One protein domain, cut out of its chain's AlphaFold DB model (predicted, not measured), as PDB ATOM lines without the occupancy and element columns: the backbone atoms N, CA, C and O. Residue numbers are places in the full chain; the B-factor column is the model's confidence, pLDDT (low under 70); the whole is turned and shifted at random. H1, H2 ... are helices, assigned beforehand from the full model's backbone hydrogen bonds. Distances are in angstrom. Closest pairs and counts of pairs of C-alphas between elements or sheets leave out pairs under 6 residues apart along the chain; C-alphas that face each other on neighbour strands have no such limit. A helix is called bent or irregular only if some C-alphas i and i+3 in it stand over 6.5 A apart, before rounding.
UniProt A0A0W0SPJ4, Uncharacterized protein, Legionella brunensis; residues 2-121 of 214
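Overview. This is residues 2 to 121 of the 214 residues of an uncharacterized protein of Legionella brunensis (UniProt A0A0W0SPJ4). The long helix H7 is the spine of an elongated helical body: H5 crosses it, H6 folds back beside it as a hairpin, and the short helices H1 to H4 gather at one end, with H1, H2 and H3 packing on H5 or H6. Towards the other end, H8, H9 and H10 pack on H7, H9 with residues 78 to 82 of H7 and H10 and H8 farther along it, and H10 also meets H5. The printed part has 120 residues, with ten named helices, H1 to H10 in order along the chain, and no named strand; its class is all helix. It is compact, with a radius of gyration of the C-alphas of 14.3 A, and spans 44 by 23 by 23 A.

Along the chain. Find C-alpha 71 at (-39.473, 85.907, -55.381); from there H7, residues 71 to 90, runs 28.5 A to C-alpha 90 at (-34.282, 62.463, -39.977). Before it come H5, residues 37 to 50, 20.1 A long, and H6, residues 53 to 66, 20.3 A long. H6 is irregular: its C-alphas 54 and 57 are 7.3 A apart. Go back to C-alpha 5 at (-24.589, 92.391, -55.078), where H1, residues 5 to 10, begins. After it look for H2, residues 14 to 20, H3, residues 24 to 27, and H4, residues 29 to 33. H2 is neither bent nor irregular, but only just: C-alphas 17 and 20 are 6.2 A apart. Beyond H7 you meet H8, residues 94 to 99, H9, residues 105 to 110, and H10, residues 112 to 118, 10.2 A long and ending with C-alpha 118 at (-29.137, 68.023, -44.077).

Arrangement. Start from H7, the hub, which touches five other helices. With residues 72 to 80 alone it touches H5 at a steep tilt of 47 degrees, the same way; their closest C-alphas, Val 44 and Ile 76, are 5.9 A apart. H6 and H7 form a helical hairpin, opposite ways at a shallow tilt of 9 degrees, with the C-alphas of His 64 and Ser 73 closest at 5.6 A. Look further along H7: residues 78 to 82 alone touch H9, closest at the C-alphas of Leu 82 and Leu 107, 6.5 A. Residues 83 to 87 alone touch H10, closest at Leu 86 and Val 118, C-alphas 6.8 A apart, and residues 85 to 89 alone touch H8, closest at Leu 85 and Ala 97, C-alphas 5.8 A apart. Now turn to H2, which touches H5 at a steep tilt of 61 degrees, with the C-alphas of Tyr 15 and Ile 47 closest at 4.6 A. H1 only just touches H5, with 3 pairs of C-alphas within 8 A, the closest being Leu 9 and Leu 43 at 7.0 A. H4 only just touches H1, also with 3 pairs, the closest C-alphas being Lys 5 and Ala 31 at 5.2 A. H3 only just touches H6, with 3 pairs, closest at the C-alphas of Leu 26 and Ser 66, 5.2 A. Helix packing is mostly crossed, the touching helices standing mainly at steep angles to each other: of the 9 pairs that touch and have a tilt, leaving out those that touch only at the corner, 2 are at a shallow tilt. Among the pairs apart are H1 and H7, and H8 and H10. In H1, H2, H4, H5, H7, H9 and H10 every O i to N i+4 pair is within hydrogen-bond range; in H6 8 of 10 are, in H8 1 of 2, and H3 is too short for such a pair.

Size, cuts and confidence. The two C-alphas farthest apart, those of Lys 2 and His 95, are 43.8 A apart. The printed part has no cut, and the nine links between its helices are tight. The mean pLDDT of the printed part is 83.2; look at residues 22 and 69 for values under 70.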
ATOM      1  N   LYS A   2     -26.318  98.927 -45.965       83.31
ATOM      2  CA  LYS A   2     -26.686  98.600 -47.353       83.31
ATOM      3  C   LYS A   2     -25.589  97.745 -47.978       83.31
ATOM      4  O   LYS A   2     -24.443  98.180 -48.019       83.31
ATOM      5  N   TYR A   3     -25.948  96.565 -48.466       84.50
ATOM      6  CA  TYR A   3     -25.025  95.645 -49.123       84.50
ATOM      7  C   TYR A   3     -25.168  95.707 -50.642       84.50
ATOM      8  O   TYR A   3     -26.269  95.871 -51.178       84.50
ATOM      9  N   THR A   4     -24.047  95.574 -51.346       87.25
ATOM     10  CA  THR A   4     -24.029  95.435 -52.803       87.25
ATOM     11  C   THR A   4     -24.239  93.978 -53.219       87.25
ATOM     12  O   THR A   4     -24.203  93.059 -52.400       87.25
ATOM     13  N   LYS A   5     -24.446  93.744 -54.521       85.31
ATOM     14  CA  LYS A   5     -24.589  92.391 -55.078       85.31
ATOM     15  C   LYS A   5     -23.394  91.493 -54.728       85.31
ATOM     16  O   LYS A   5     -23.590  90.342 -54.354       85.31
ATOM     17  N   SER A   6     -22.178  92.020 -54.861       84.50
ATOM     18  CA  SER A   6     -20.948  91.275 -54.585       84.50
ATOM     19  C   SER A   6     -20.817  90.940 -53.102       84.50
ATOM     20  O   SER A   6     -20.451  89.816 -52.772       84.50
ATOM     21  N   ASP A   7     -21.203  91.869 -52.222       86.25
ATOM     22  CA  ASP A   7     -21.182  91.634 -50.775       86.25
ATOM     23  C   ASP A   7     -22.131  90.492 -50.402       86.25
ATOM     24  O   ASP A   7     -21.731  89.572 -49.701       86.25
ATOM     25  N   LEU A   8     -23.362  90.493 -50.935       84.31
ATOM     26  CA  LEU A   8     -24.367  89.454 -50.661       84.31
ATOM     27  C   LEU A   8     -23.906  88.041 -51.046       84.31
ATOM     28  O   LEU A   8     -24.359  87.074 -50.442       84.31
ATOM     29  N   LEU A   9     -23.031  87.911 -52.044       82.94
ATOM     30  CA  LEU A   9     -22.510  86.618 -52.501       82.94
ATOM     31  C   LEU A   9     -21.250  86.172 -51.751       82.94
ATOM     32  O   LEU A   9     -20.978  84.977 -51.705       82.94
ATOM     33  N   ALA A  10     -20.492  87.113 -51.188       85.94
ATOM     34  CA  ALA A  10     -19.267  86.841 -50.437       85.94
ATOM     35  C   ALA A  10     -19.496  86.716 -48.918       85.94
ATOM     36  O   ALA A  10     -18.551  86.465 -48.177       85.94
ATOM     37  N   MET A  11     -20.730  86.905 -48.440       82.50
ATOM     38  CA  MET A  11     -21.070  86.780 -47.022       82.50
ATOM     39  C   MET A  11     -20.883  85.348 -46.516       82.50
ATOM     40  O   MET A  11     -21.547  84.429 -46.990       82.50
ATOM     41  N   GLU A  12     -20.065  85.189 -45.476       78.00
ATOM     42  CA  GLU A  12     -19.927  83.915 -44.762       78.00
ATOM     43  C   GLU A  12     -21.157  83.594 -43.898       78.00
ATOM     44  O   GLU A  12     -21.569  82.440 -43.833       78.00
ATOM     45  N   ASN A  13     -21.781  84.603 -43.268       82.94
ATOM     46  CA  ASN A  13     -22.954  84.406 -42.408       82.94
ATOM     47  C   ASN A  13     -24.084  85.410 -42.718       82.94
ATOM     48  O   ASN A  13     -24.290  86.394 -41.998       82.94
ATOM     49  N   PRO A  14     -24.834  85.197 -43.816       82.50
ATOM     50  CA  PRO A  14     -25.880  86.123 -44.238       82.50
ATOM     51  C   PRO A  14     -27.073  86.166 -43.274       82.50
ATOM     52  O   PRO A  14     -27.815  87.147 -43.286       82.50
ATOM     53  N   TYR A  15     -27.271  85.149 -42.428       83.88
ATOM     54  CA  TYR A  15     -28.343  85.154 -41.432       83.88
ATOM     55  C   TYR A  15     -28.132  86.259 -40.386       83.88
ATOM     56  O   TYR A  15     -28.976  87.142 -40.250       83.88
ATOM     57  N   GLU A  16     -26.986  86.289 -39.709       82.31
ATOM     58  CA  GLU A  16     -26.701  87.308 -38.687       82.31
ATOM     59  C   GLU A  16     -26.655  88.723 -39.293       82.31
ATOM     60  O   GLU A  16     -27.283  89.664 -38.798       82.31
ATOM     61  N   LEU A  17     -25.982  88.870 -40.436       81.75
ATOM     62  CA  LEU A  17     -25.722  90.175 -41.051       81.75
ATOM     63  C   LEU A  17     -26.947  90.816 -41.715       81.75
ATOM     64  O   LEU A  17     -27.054  92.046 -41.745       81.75
ATOM     65  N   LEU A  18     -27.865  90.016 -42.267       79.19
ATOM     66  CA  LEU A  18     -29.078  90.527 -42.915       79.19
ATOM     67  C   LEU A  18     -30.288  90.481 -41.982       79.19
ATOM     68  O   LEU A  18     -31.126  91.383 -42.026       79.19
ATOM     69  N   ILE A  19     -30.404  89.434 -41.163       77.94
ATOM     70  CA  ILE A  19     -31.623  89.136 -40.406       77.94
ATOM     71  C   ILE A  19     -31.510  89.568 -38.949       77.94
ATOM     72  O   ILE A  19     -32.485  90.113 -38.444       77.94
ATOM     73  N   GLU A  20     -30.384  89.402 -38.257       76.69
ATOM     74  CA  GLU A  20     -30.281  89.902 -36.873       76.69
ATOM     75  C   GLU A  20     -30.085  91.416 -36.837       76.69
ATOM     76  O   GLU A  20     -30.741  92.114 -36.059       76.69
ATOM     77  N   GLN A  21     -29.300  91.955 -37.771       71.56
ATOM     78  CA  GLN A  21     -29.124  93.396 -37.933       71.56
ATOM     79  C   GLN A  21     -30.337  94.040 -38.628       71.56
ATOM     80  O   GLN A  21     -30.280  94.455 -39.783       71.56
ATOM     81  N   GLY A  22     -31.455  94.104 -37.892       62.66
ATOM     82  CA  GLY A  22     -32.583  95.034 -38.037       62.66
ATOM     83  C   GLY A  22     -33.001  95.396 -39.462       62.66
ATOM     84  O   GLY A  22     -33.923  94.795 -40.011       62.66
ATOM     85  N   GLU A  23     -32.339  96.412 -40.004       72.69
ATOM     86  CA  GLU A  23     -32.716  97.125 -41.223       72.69
ATOM     87  C   GLU A  23     -31.875  96.738 -42.447       72.69
ATOM     88  O   GLU A  23     -32.226  97.090 -43.571       72.69
ATOM     89  N   SER A  24     -30.795  95.967 -42.278       83.25
ATOM     90  CA  SER A  24     -29.870  95.639 -43.370       83.25
ATOM     91  C   SER A  24     -30.527  94.870 -44.524       83.25
ATOM     92  O   SER A  24     -30.178  95.081 -45.688       83.25
ATOM     93  N   LEU A  25     -31.527  94.033 -44.227       82.50
ATOM     94  CA  LEU A  25     -32.332  93.347 -45.241       82.50
ATOM     95  C   LEU A  25     -33.172  94.318 -46.089       82.50
ATOM     96  O   LEU A  25     -33.273  94.142 -47.303       82.50
ATOM     97  N   LEU A  26     -33.775  95.331 -45.459       84.06
ATOM     98  CA  LEU A  26     -34.629  96.309 -46.139       84.06
ATOM     99  C   LEU A  26     -33.788  97.256 -47.004       84.06
ATOM    100  O   LEU A  26     -34.118  97.484 -48.167       84.06
ATOM    101  N   GLU A  27     -32.669  97.734 -46.461       84.69
ATOM    102  CA  GLU A  27     -31.705  98.590 -47.163       84.69
ATOM    103  C   GLU A  27     -31.100  97.900 -48.399       84.69
ATOM    104  O   GLU A  27     -30.830  98.532 -49.422       84.69
ATOM    105  N   SER A  28     -30.934  96.577 -48.333       85.25
ATOM    106  CA  SER A  28     -30.341  95.768 -49.408       85.25
ATOM    107  C   SER A  28     -31.373  95.183 -50.380       85.25
ATOM    108  O   SER A  28     -31.014  94.393 -51.253       85.25
ATOM    109  N   ARG A  29     -32.655  95.576 -50.283       84.88
ATOM    110  CA  ARG A  29     -33.751  95.018 -51.101       84.88
ATOM    111  C   ARG A  29     -33.494  95.089 -52.607       84.88
ATOM    112  O   ARG A  29     -33.817  94.153 -53.330       84.88
ATOM    113  N   GLU A  30     -32.912  96.191 -53.080       85.38
ATOM    114  CA  GLU A  30     -32.643  96.426 -54.504       85.38
ATOM    115  C   GLU A  30     -31.537  95.501 -55.004       85.38
ATOM    116  O   GLU A  30     -31.667  94.897 -56.066       85.38
ATOM    117  N   ALA A  31     -30.482  95.331 -54.203       86.19
ATOM    118  CA  ALA A  31     -29.397  94.411 -54.508       86.19
ATOM    119  C   ALA A  31     -29.896  92.960 -54.532       86.19
ATOM    120  O   ALA A  31     -29.552  92.221 -55.451       86.19
ATOM    121  N   ILE A  32     -30.771  92.578 -53.593       85.56
ATOM    122  CA  ILE A  32     -31.411  91.253 -53.557       85.56
ATOM    123  C   ILE A  32     -32.308  91.041 -54.785       85.56
ATOM    124  O   ILE A  32     -32.271  89.975 -55.398       85.56
ATOM    125  N   ALA A  33     -33.087  92.050 -55.184       85.62
ATOM    126  CA  ALA A  33     -33.938  91.975 -56.371       85.62
ATOM    127  C   ALA A  33     -33.131  91.875 -57.679       85.62
ATOM    128  O   ALA A  33     -33.604  91.265 -58.638       85.62
ATOM    129  N   ALA A  34     -31.917  92.433 -57.710       87.50
ATOM    130  CA  ALA A  34     -30.996  92.356 -58.843       87.50
ATOM    131  C   ALA A  34     -30.235  91.016 -58.945       87.50
ATOM    132  O   ALA A  34     -29.573  90.759 -59.956       87.50
ATOM    133  N   LEU A  35     -30.308  90.153 -57.923       87.44
ATOM    134  CA  LEU A  35     -29.758  88.797 -57.988       87.44
ATOM    135  C   LEU A  35     -30.561  87.945 -58.979       87.44
ATOM    136  O   LEU A  35     -31.793  87.966 -58.999       87.44
ATOM    137  N   SER A  36     -29.860  87.125 -59.755       88.88
ATOM    138  CA  SER A  36     -30.467  86.074 -60.571       88.88
ATOM    139  C   SER A  36     -31.145  85.015 -59.696       88.88
ATOM    140  O   SER A  36     -30.813  84.842 -58.524       88.88
ATOM    141  N   SER A  37     -32.054  84.228 -60.275       87.62
ATOM    142  CA  SER A  37     -32.752  83.158 -59.544       87.62
ATOM    143  C   SER A  37     -31.792  82.176 -58.855       87.62
ATOM    144  O   SER A  37     -32.064  81.737 -57.741       87.62
ATOM    145  N   LYS A  38     -30.655  81.854 -59.488       86.88
ATOM    146  CA  LYS A  38     -29.642  80.947 -58.927       86.88
ATOM    147  C   LYS A  38     -28.925  81.570 -57.726       86.88
ATOM    148  O   LYS A  38     -28.739  80.901 -56.715       86.88
ATOM    149  N   GLU A  39     -28.562  82.845 -57.827       89.38
ATOM    150  CA  GLU A  39     -27.924  83.603 -56.743       89.38
ATOM    151  C   GLU A  39     -28.874  83.785 -55.552       89.38
ATOM    152  O   GLU A  39     -28.469  83.594 -54.409       89.38
ATOM    153  N   GLN A  40     -30.157  84.065 -55.810       88.88
ATOM    154  CA  GLN A  40     -31.178  84.129 -54.761       88.88
ATOM    155  C   GLN A  40     -31.309  82.790 -54.034       88.88
ATOM    156  O   GLN A  40     -31.278  82.764 -52.811       88.88
ATOM    157  N   ILE A  41     -31.410  81.674 -54.765       88.31
ATOM    158  CA  ILE A  41     -31.487  80.334 -54.164       88.31
ATOM    159  C   ILE A  41     -30.241  80.031 -53.325       88.31
ATOM    160  O   ILE A  41     -30.366  79.470 -52.236       88.31
ATOM    161  N   HIS A  42     -29.055  80.414 -53.800       88.44
ATOM    162  CA  HIS A  42     -27.815  80.235 -53.049       88.44
ATOM    163  C   HIS A  42     -27.838  81.019 -51.733       88.44
ATOM    164  O   HIS A  42     -27.642  80.429 -50.674       88.44
ATOM    165  N   LEU A  43     -28.172  82.311 -51.782       88.75
ATOM    166  CA  LEU A  43     -28.272  83.160 -50.595       88.75
ATOM    167  C   LEU A  43     -29.331  82.643 -49.609       88.75
ATOM    168  O   LEU A  43     -29.073  82.559 -48.413       88.75
ATOM    169  N   VAL A  44     -30.502  82.236 -50.109       90.56
ATOM    170  CA  VAL A  44     -31.555  81.602 -49.299       90.56
ATOM    171  C   VAL A  44     -31.034  80.344 -48.611       90.56
ATOM    172  O   VAL A  44     -31.263  80.168 -47.420       90.56
ATOM    173  N   THR A  45     -30.315  79.489 -49.339       88.75
ATOM    174  CA  THR A  45     -29.738  78.258 -48.784       88.75
ATOM    175  C   THR A  45     -28.790  78.583 -47.631       88.75
ATOM    176  O   THR A  45     -28.947  78.013 -46.558       88.75
ATOM    177  N   GLN A  46     -27.890  79.556 -47.805       88.31
ATOM    178  CA  GLN A  46     -26.961  79.987 -46.753       88.31
ATOM    179  C   GLN A  46     -27.687  80.548 -45.519       88.31
ATOM    180  O   GLN A  46     -27.378  80.169 -44.392       88.31
ATOM    181  N   ILE A  47     -28.694  81.408 -45.721       88.38
ATOM    182  CA  ILE A  47     -29.488  81.984 -44.620       88.38
ATOM    183  C   ILE A  47     -30.190  80.884 -43.821       88.38
ATOM    184  O   ILE A  47     -30.219  80.935 -42.595       88.38
ATOM    185  N   ILE A  48     -30.773  79.898 -44.504       89.06
ATOM    186  CA  ILE A  48     -31.503  78.809 -43.851       89.06
ATOM    187  C   ILE A  48     -30.548  77.857 -43.133       89.06
ATOM    188  O   ILE A  48     -30.855  77.439 -42.021       89.06
ATOM    189  N   SER A  49     -29.385  77.556 -43.715       85.12
ATOM    190  CA  SER A  49     -28.352  76.736 -43.073       85.12
ATOM    191  C   SER A  49     -27.780  77.381 -41.805       85.12
ATOM    192  O   SER A  49     -27.465  76.663 -40.863       85.12
ATOM    193  N   GLY A  50     -27.674  78.714 -41.762       82.44
ATOM    194  CA  GLY A  50     -27.226  79.457 -40.577       82.44
ATOM    195  C   GLY A  50     -28.320  79.743 -39.540       82.44
ATOM    196  O   GLY A  50     -28.017  80.216 -38.449       82.44
ATOM    197  N   CYS A  51     -29.593  79.477 -39.851       83.69
ATOM    198  CA  CYS A  51     -30.717  79.840 -38.992       83.69
ATOM    199  C   CYS A  51     -31.189  78.654 -38.125       83.69
ATOM    200  O   CYS A  51     -31.520  77.588 -38.656       83.69
ATOM    201  N   PRO A  52     -31.304  78.822 -36.793       81.56
ATOM    202  CA  PRO A  52     -31.890  77.808 -35.922       81.56
ATOM    203  C   PRO A  52     -33.357  77.523 -36.271       81.56
ATOM    204  O   PRO A  52     -34.142  78.435 -36.538       81.56
ATOM    205  N   THR A  53     -33.773  76.255 -36.180       78.06
ATOM    206  CA  THR A  53     -35.122  75.822 -36.602       78.06
ATOM    207  C   THR A  53     -36.263  76.518 -35.849       78.06
ATOM    208  O   THR A  53     -37.327  76.772 -36.416       78.06
ATOM    209  N   GLU A  54     -36.024  76.908 -34.597       79.69
ATOM    210  CA  GLU A  54     -36.968  77.651 -33.751       79.69
ATOM    211  C   GLU A  54     -37.249  79.071 -34.266       79.69
ATOM    212  O   GLU A  54     -38.310  79.646 -34.012       79.69
ATOM    213  N   GLN A  55     -36.315  79.644 -35.030       83.25
ATOM    214  CA  GLN A  55     -36.393  81.018 -35.515       83.25
ATOM    215  C   GLN A  55     -36.964  81.125 -36.933       83.25
ATOM    216  O   GLN A  55     -37.258  82.234 -37.375       83.25
ATOM    217  N   PHE A  56     -37.239  80.013 -37.628       85.25
ATOM    218  CA  PHE A  56     -37.760  80.044 -39.003       85.25
ATOM    219  C   PHE A  56     -39.071  80.822 -39.156       85.25
ATOM    220  O   PHE A  56     -39.252  81.520 -40.149       85.25
ATOM    221  N   SER A  57     -39.977  80.754 -38.175       84.56
ATOM    222  CA  SER A  57     -41.225  81.533 -38.220       84.56
ATOM    223  C   SER A  57     -40.951  83.042 -38.159       84.56
ATOM    224  O   SER A  57     -41.483  83.812 -38.961       84.56
ATOM    225  N   LYS A  58     -40.043  83.458 -37.263       86.00
ATOM    226  CA  LYS A  58     -39.616  84.857 -37.113       86.00
ATOM    227  C   LYS A  58     -38.851  85.341 -38.346       86.00
ATOM    228  O   LYS A  58     -39.138  86.429 -38.838       86.00
ATOM    229  N   LEU A  59     -37.940  84.520 -38.872       86.06
ATOM    230  CA  LEU A  59     -37.219  84.767 -40.121       86.06
ATOM    231  C   LEU A  59     -38.204  85.002 -41.267       86.06
ATOM    232  O   LEU A  59     -38.143  86.039 -41.922       86.06
ATOM    233  N   ASN A  60     -39.138  84.071 -41.478       86.12
ATOM    234  CA  ASN A  60     -40.097  84.159 -42.571       86.12
ATOM    235  C   ASN A  60     -40.957  85.425 -42.442       86.12
ATOM    236  O   ASN A  60     -41.107  86.183 -43.398       86.12
ATOM    237  N   GLN A  61     -41.448  85.719 -41.236       85.88
ATOM    238  CA  GLN A  61     -42.209  86.938 -40.976       85.88
ATOM    239  C   GLN A  61     -41.386  88.205 -41.250       85.88
ATOM    240  O   GLN A  61     -41.895  89.136 -41.874       85.88
ATOM    241  N   LYS A  62     -40.124  88.254 -40.809       85.25
ATOM    242  CA  LYS A  62     -39.241  89.405 -41.024       85.25
ATOM    243  C   LYS A  62     -38.953  89.611 -42.509       85.25
ATOM    244  O   LYS A  62     -39.131  90.718 -43.008       85.25
ATOM    245  N   VAL A  63     -38.611  88.547 -43.231       85.50
ATOM    246  CA  VAL A  63     -38.358  88.607 -44.676       85.50
ATOM    247  C   VAL A  63     -39.603  89.057 -45.437       85.50
ATOM    248  O   VAL A  63     -39.502  89.950 -46.272       85.50
ATOM    249  N   HIS A  64     -40.782  88.514 -45.129       85.00
ATOM    250  CA  HIS A  64     -42.022  88.929 -45.790       85.00
ATOM    251  C   HIS A  64     -42.430  90.371 -45.464       85.00
ATOM    252  O   HIS A  64     -43.021  91.032 -46.314       85.00
ATOM    253  N   ARG A  65     -42.102  90.880 -44.268       84.62
ATOM    254  CA  ARG A  65     -42.325  92.288 -43.902       84.62
ATOM    255  C   ARG A  65     -41.364  93.235 -44.617       84.62
ATOM    256  O   ARG A  65     -41.786  94.301 -45.048       84.62
ATOM    257  N   SER A  66     -40.091  92.864 -44.745       82.19
ATOM    258  CA  SER A  66     -39.065  93.720 -45.354       82.19
ATOM    259  C   SER A  66     -39.047  93.650 -46.884       82.19
ATOM    260  O   SER A  66     -38.776  94.649 -47.543       82.19
ATOM    261  N   LEU A  67     -39.332  92.482 -47.462       80.06
ATOM    262  CA  LEU A  67     -39.232  92.196 -48.898       80.06
ATOM    263  C   LEU A  67     -40.577  91.726 -49.463       80.06
ATOM    264  O   LEU A  67     -40.656  90.686 -50.129       80.06
ATOM    265  N   VAL A  68     -41.625  92.497 -49.158       76.31
ATOM    266  CA  VAL A  68     -43.023  92.233 -49.520       76.31
ATOM    267  C   VAL A  68     -43.134  91.748 -50.969       76.31
ATOM    268  O   VAL A  68     -42.692  92.422 -51.898       76.31
ATOM    269  N   CYS A  69     -43.730  90.567 -51.148       65.00
ATOM    270  CA  CYS A  69     -44.048  89.964 -52.449       65.00
ATOM    271  C   CYS A  69     -42.855  89.776 -53.409       65.00
ATOM    272  O   CYS A  69     -43.027  89.772 -54.627       65.00
ATOM    273  N   SER A  70     -41.643  89.587 -52.886       81.25
ATOM    274  CA  SER A  70     -40.477  89.241 -53.707       81.25
ATOM    275  C   SER A  70     -40.367  87.728 -53.936       81.25
ATOM    276  O   SER A  70     -40.656  86.930 -53.040       81.25
ATOM    277  N   LYS A  71     -39.841  87.316 -55.100       85.94
ATOM    278  CA  LYS A  71     -39.473  85.907 -55.381       85.94
ATOM    279  C   LYS A  71     -38.497  85.337 -54.342       85.94
ATOM    280  O   LYS A  71     -38.491  84.135 -54.073       85.94
ATOM    281  N   PHE A  72     -37.693  86.213 -53.743       87.25
ATOM    282  CA  PHE A  72     -36.796  85.889 -52.645       87.25
ATOM    283  C   PHE A  72     -37.568  85.494 -51.378       87.25
ATOM    284  O   PHE A  72     -37.303  84.434 -50.816       87.25
ATOM    285  N   SER A  73     -38.567  86.288 -50.968       86.75
ATOM    286  CA  SER A  73     -39.410  85.978 -49.802       86.75
ATOM    287  C   SER A  73     -40.162  84.654 -49.957       86.75
ATOM    288  O   SER A  73     -40.154  83.830 -49.049       86.75
ATOM    289  N   GLU A  74     -40.704  84.387 -51.148       88.69
ATOM    290  CA  GLU A  74     -41.337  83.104 -51.460       88.69
ATOM    291  C   GLU A  74     -40.337  81.941 -51.358       88.69
ATOM    292  O   GLU A  74     -40.646  80.887 -50.804       88.69
ATOM    293  N   SER A  75     -39.110  82.141 -51.851       89.62
ATOM    294  CA  SER A  75     -38.058  81.124 -51.794       89.62
ATOM    295  C   SER A  75     -37.593  80.844 -50.360       89.62
ATOM    296  O   SER A  75     -37.338  79.686 -50.045       89.62
ATOM    297  N   ILE A  76     -37.551  81.852 -49.478       90.06
ATOM    298  CA  ILE A  76     -37.306  81.664 -48.035       90.06
ATOM    299  C   ILE A  76     -38.415  80.815 -47.411       90.06
ATOM    300  O   ILE A  76     -38.117  79.830 -46.741       90.06
ATOM    301  N   GLY A  77     -39.686  81.143 -47.667       87.75
ATOM    302  CA  GLY A  77     -40.814  80.363 -47.149       87.75
ATOM    303  C   GLY A  77     -40.766  78.900 -47.600       87.75
ATOM    304  O   GLY A  77     -40.900  77.985 -46.788       87.75
ATOM    305  N   GLN A  78     -40.483  78.672 -48.883       90.50
ATOM    306  CA  GLN A  78     -40.312  77.337 -49.459       90.50
ATOM    307  C   GLN A  78     -39.136  76.564 -48.841       90.50
ATOM    308  O   GLN A  78     -39.276  75.383 -48.527       90.50
ATOM    309  N   ALA A  79     -37.992  77.219 -48.628       89.38
ATOM    310  CA  ALA A  79     -36.829  76.599 -48.001       89.38
ATOM    311  C   ALA A  79     -37.075  76.271 -46.515       89.38
ATOM    312  O   ALA A  79     -36.687  75.195 -46.061       89.38
ATOM    313  N   CYS A  80     -37.791  77.134 -45.781       88.81
ATOM    314  CA  CYS A  80     -38.239  76.880 -44.406       88.81
ATOM    315  C   CYS A  80     -39.138  75.637 -44.303       88.81
ATOM    316  O   CYS A  80     -39.011  74.857 -43.359       88.81
ATOM    317  N   VAL A  81     -40.053  75.442 -45.257       88.94
ATOM    318  CA  VAL A  81     -40.890  74.232 -45.319       88.94
ATOM    319  C   VAL A  81     -40.028  73.005 -45.609       88.94
ATOM    320  O   VAL A  81     -40.125  71.999 -44.907       88.94
ATOM    321  N   LEU A  82     -39.128  73.102 -46.591       88.38
ATOM    322  CA  LEU A  82     -38.253  71.995 -46.963       88.38
ATOM    323  C   LEU A  82     -37.378  71.536 -45.793       88.38
ATOM    324  O   LEU A  82     -37.315  70.343 -45.525       88.38
ATOM    325  N   ILE A  83     -36.733  72.443 -45.058       87.12
ATOM    326  CA  ILE A  83     -35.859  72.040 -43.948       87.12
ATOM    327  C   ILE A  83     -36.632  71.408 -42.784       87.12
ATOM    328  O   ILE A  83     -36.138  70.467 -42.166       87.12
ATOM    329  N   LYS A  84     -37.874  71.839 -42.526       84.88
ATOM    330  CA  LYS A  84     -38.761  71.164 -41.565       84.88
ATOM    331  C   LYS A  84     -39.082  69.740 -42.009       84.88
ATOM    332  O   LYS A  84     -38.999  68.823 -41.196       84.88
ATOM    333  N   LEU A  85     -39.386  69.545 -43.294       84.62
ATOM    334  CA  LEU A  85     -39.604  68.215 -43.866       84.62
ATOM    335  C   LEU A  85     -38.341  67.351 -43.781       84.62
ATOM    336  O   LEU A  85     -38.426  66.200 -43.368       84.62
ATOM    337  N   LEU A  86     -37.166  67.901 -44.100       85.38
ATOM    338  CA  LEU A  86     -35.886  67.191 -43.997       85.38
ATOM    339  C   LEU A  86     -35.576  66.785 -42.549       85.38
ATOM    340  O   LEU A  86     -35.149  65.660 -42.306       85.38
ATOM    341  N   ASN A  87     -35.849  67.655 -41.576       84.38
ATOM    342  CA  ASN A  87     -35.707  67.321 -40.159       84.38
ATOM    343  C   ASN A  87     -36.710  66.244 -39.724       84.38
ATOM    344  O   ASN A  87     -36.341  65.334 -38.984       84.38
ATOM    345  N   SER A  88     -37.948  66.283 -40.230       83.06
ATOM    346  CA  SER A  88     -38.936  65.225 -39.994       83.06
ATOM    347  C   SER A  88     -38.512  63.886 -40.608       83.06
ATOM    348  O   SER A  88     -38.750  62.848 -39.997       83.06
ATOM    349  N   LEU A  89     -37.849  63.895 -41.770       81.00
ATOM    350  CA  LEU A  89     -37.277  62.701 -42.406       81.00
ATOM    351  C   LEU A  89     -36.095  62.113 -41.622       81.00
ATOM    352  O   LEU A  89     -35.861  60.912 -41.682       81.00
ATOM    353  N   LYS A  90     -35.350  62.936 -40.878       79.25
ATOM    354  CA  LYS A  90     -34.282  62.463 -39.977       79.25
ATOM    355  C   LYS A  90     -34.806  61.952 -38.635       79.25
ATOM    356  O   LYS A  90     -34.062  61.276 -37.923       79.25
ATOM    357  N   GLY A  91     -36.039  62.312 -38.286       77.44
ATOM    358  CA  GLY A  91     -36.685  61.932 -37.038       77.44
ATOM    359  C   GLY A  91     -37.032  60.445 -36.957       77.44
ATOM    360  O   GLY A  91     -36.732  59.649 -37.845       77.44
ATOM    361  N   GLU A  92     -37.692  60.069 -35.864       71.19
ATOM    362  CA  GLU A  92     -38.067  58.676 -35.577       71.19
ATOM    363  C   GLU A  92     -39.146  58.128 -36.522       71.19
ATOM    364  O   GLU A  92     -39.239  56.921 -36.724       71.19
ATOM    365  N   GLN A  93     -39.949  59.006 -37.132       74.19
ATOM    366  CA  GLN A  93     -41.071  58.635 -37.997       74.19
ATOM    367  C   GLN A  93     -40.968  59.310 -39.374       74.19
ATOM    368  O   GLN A  93     -41.737  60.221 -39.691       74.19
ATOM    369  N   PRO A  94     -40.040  58.855 -40.236       76.38
ATOM    370  CA  PRO A  94     -39.802  59.476 -41.540       76.38
ATOM    371  C   PRO A  94     -41.000  59.364 -42.495       76.38
ATOM    372  O   PRO A  94     -41.159  60.186 -43.394       76.38
ATOM    373  N   HIS A  95     -41.881  58.380 -42.296       75.88
ATOM    374  CA  HIS A  95     -43.053  58.156 -43.147       75.88
ATOM    375  C   HIS A  95     -44.071  59.306 -43.081       75.88
ATOM    376  O   HIS A  95     -44.678  59.637 -44.099       75.88
ATOM    377  N   LEU A  96     -44.198  59.982 -41.932       78.38
ATOM    378  CA  LEU A  96     -45.120  61.111 -41.762       78.38
ATOM    379  C   LEU A  96     -44.757  62.306 -42.653       78.38
ATOM    380  O   LEU A  96     -45.642  63.016 -43.133       78.38
ATOM    381  N   ALA A  97     -43.469  62.499 -42.947       80.94
ATOM    382  CA  ALA A  97     -43.022  63.568 -43.835       80.94
ATOM    383  C   ALA A  97     -43.565  63.401 -45.267       80.94
ATOM    384  O   ALA A  97     -43.825  64.397 -45.940       80.94
ATOM    385  N   PHE A  98     -43.789  62.163 -45.723       77.56
ATOM    386  CA  PHE A  98     -44.372  61.871 -47.039       77.56
ATOM    387  C   PHE A  98     -45.900  61.984 -47.067       77.56
ATOM    388  O   PHE A  98     -46.481  62.065 -48.153       77.56
ATOM    389  N   GLU A  99     -46.551  61.964 -45.906       78.56
ATOM    390  CA  GLU A  99     -48.002  62.136 -45.760       78.56
ATOM    391  C   GLU A  99     -48.395  63.604 -45.586       78.56
ATOM    392  O   GLU A  99     -49.535  63.980 -45.862       78.56
ATOM    393  N   SER A 100     -47.446  64.450 -45.180       81.44
ATOM    394  CA  SER A 100     -47.670  65.883 -45.051       81.44
ATOM    395  C   SER A 100     -48.106  66.504 -46.380       81.44
ATOM    396  O   SER A 100     -47.498  66.286 -47.430       81.44
ATOM    397  N   ARG A 101     -49.122  67.374 -46.318       81.31
ATOM    398  CA  ARG A 101     -49.562  68.214 -47.447       81.31
ATOM    399  C   ARG A 101     -48.451  69.140 -47.948       81.31
ATOM    400  O   ARG A 101     -48.500  69.608 -49.082       81.31
ATOM    401  N   GLU A 102     -47.466  69.415 -47.102       81.88
ATOM    402  CA  GLU A 102     -46.322  70.258 -47.430       81.88
ATOM    403  C   GLU A 102     -45.277  69.527 -48.289       81.88
ATOM    404  O   GLU A 102     -44.402  70.174 -48.864       81.88
ATOM    405  N   PHE A 103     -45.371  68.194 -48.415       83.62
ATOM    406  CA  PHE A 103     -44.459  67.413 -49.243       83.62
ATOM    407  C   PHE A 103     -44.592  67.806 -50.715       83.62
ATOM    408  O   PHE A 103     -45.619  67.581 -51.358       83.62
ATOM    409  N   ASN A 104     -43.515  68.355 -51.271       83.62
ATOM    410  CA  ASN A 104     -43.467  68.761 -52.664       83.62
ATOM    411  C   ASN A 104     -42.094  68.454 -53.265       83.62
ATOM    412  O   ASN A 104     -41.095  69.079 -52.912       83.62
ATOM    413  N   VAL A 105     -42.077  67.523 -54.219       82.19
ATOM    414  CA  VAL A 105     -40.887  67.054 -54.944       82.19
ATOM    415  C   VAL A 105     -40.121  68.214 -55.599       82.19
ATOM    416  O   VAL A 105     -38.893  68.266 -55.545       82.19
ATOM    417  N   SER A 106     -40.831  69.220 -56.115       85.44
ATOM    418  CA  SER A 106     -40.224  70.402 -56.740       85.44
ATOM    419  C   SER A 106     -39.340  71.202 -55.779       85.44
ATOM    420  O   SER A 106     -38.380  71.828 -56.224       85.44
ATOM    421  N   LEU A 107     -39.614  71.178 -54.468       85.50
ATOM    422  CA  LEU A 107     -38.785  71.870 -53.473       85.50
ATOM    423  C   LEU A 107     -37.418  71.204 -53.319       85.50
ATOM    424  O   LEU A 107     -36.402  71.896 -53.270       85.50
ATOM    425  N   PHE A 108     -37.381  69.871 -53.318       84.12
ATOM    426  CA  PHE A 108     -36.137  69.108 -53.241       84.12
ATOM    427  C   PHE A 108     -35.254  69.360 -54.468       84.12
ATOM    428  O   PHE A 108     -34.039  69.492 -54.338       84.12
ATOM    429  N   HIS A 109     -35.860  69.513 -55.649       83.62
ATOM    430  CA  HIS A 109     -35.141  69.891 -56.870       83.62
ATOM    431  C   HIS A 109     -34.713  71.358 -56.898       83.62
ATOM    432  O   HIS A 109     -33.690  71.684 -57.496       83.62
ATOM    433  N   LYS A 110     -35.481  72.254 -56.269       83.75
ATOM    434  CA  LYS A 110     -35.158  73.684 -56.206       83.75
ATOM    435  C   LYS A 110     -33.988  73.974 -55.258       83.75
ATOM    436  O   LYS A 110     -33.213  74.885 -55.533       83.75
ATOM    437  N   PHE A 111     -33.835  73.196 -54.184       85.88
ATOM    438  CA  PHE A 111     -32.792  73.388 -53.168       85.88
ATOM    439  C   PHE A 111     -31.920  72.128 -52.959       85.88
ATOM    440  O   PHE A 111     -31.829  71.620 -51.840       85.88
ATOM    441  N   PRO A 112     -31.226  71.621 -53.997       83.19
ATOM    442  CA  PRO A 112     -30.488  70.356 -53.913       83.19
ATOM    443  C   PRO A 112     -29.319  70.413 -52.916       83.19
ATOM    444  O   PRO A 112     -29.039  69.440 -52.214       83.19
ATOM    445  N   HIS A 113     -28.665  71.574 -52.796       83.56
ATOM    446  CA  HIS A 113     -27.593  71.790 -51.822       83.56
ATOM    447  C   HIS A 113     -28.101  71.728 -50.378       83.56
ATOM    448  O   HIS A 113     -27.430  71.159 -49.522       83.56
ATOM    449  N   LEU A 114     -29.307  72.247 -50.119       83.00
ATOM    450  CA  LEU A 114     -29.918  72.189 -48.794       83.00
ATOM    451  C   LEU A 114     -30.216  70.739 -48.403       83.00
ATOM    452  O   LEU A 114     -29.849  70.311 -47.311       83.00
ATOM    453  N   VAL A 115     -30.796  69.962 -49.322       83.94
ATOM    454  CA  VAL A 115     -31.065  68.531 -49.113       83.94
ATOM    455  C   VAL A 115     -29.772  67.776 -48.798       83.94
ATOM    456  O   VAL A 115     -29.711  67.098 -47.777       83.94
ATOM    457  N   SER A 116     -28.729  67.970 -49.610       81.94
ATOM    458  CA  SER A 116     -27.431  67.297 -49.438       81.94
ATOM    459  C   SER A 116     -26.739  67.669 -48.120       81.94
ATOM    460  O   SER A 116     -26.050  66.845 -47.529       81.94
ATOM    461  N   SER A 117     -26.924  68.905 -47.642       81.56
ATOM    462  CA  SER A 117     -26.348  69.360 -46.370       81.56
ATOM    463  C   SER A 117     -27.032  68.739 -45.149       81.56
ATOM    464  O   SER A 117     -26.375  68.435 -44.157       81.56
ATOM    465  N   VAL A 118     -28.351  68.529 -45.212       79.12
ATOM    466  CA  VAL A 118     -29.137  68.023 -44.077       79.12
ATOM    467  C   VAL A 118     -29.156  66.494 -44.058       79.12
ATOM    468  O   VAL A 118     -29.053  65.898 -42.980       79.12
ATOM    469  N   ILE A 119     -29.267  65.863 -45.232       78.06
ATOM    470  CA  ILE A 119     -29.320  64.413 -45.429       78.06
ATOM    471  C   ILE A 119     -28.150  63.997 -46.335       78.06
ATOM    472  O   ILE A 119     -28.307  63.930 -47.554       78.06
ATOM    473  N   PRO A 120     -26.973  63.711 -45.755       71.44
ATOM    474  CA  PRO A 120     -25.830  63.231 -46.526       71.44
ATOM    475  C   PRO A 120     -25.999  61.778 -46.999       71.44
ATOM    476  O   PRO A 120     -25.429  61.411 -48.022       71.44
ATOM    477  N   ASP A 121     -26.793  60.960 -46.293       72.94
ATOM    478  CA  ASP A 121     -27.049  59.562 -46.649       72.94
ATOM    479  C   ASP A 121     -28.553  59.268 -46.724       72.94
ATOM    480  O   ASP A 121     -29.246  59.161 -45.709       72.94
TER     481      ASP A 121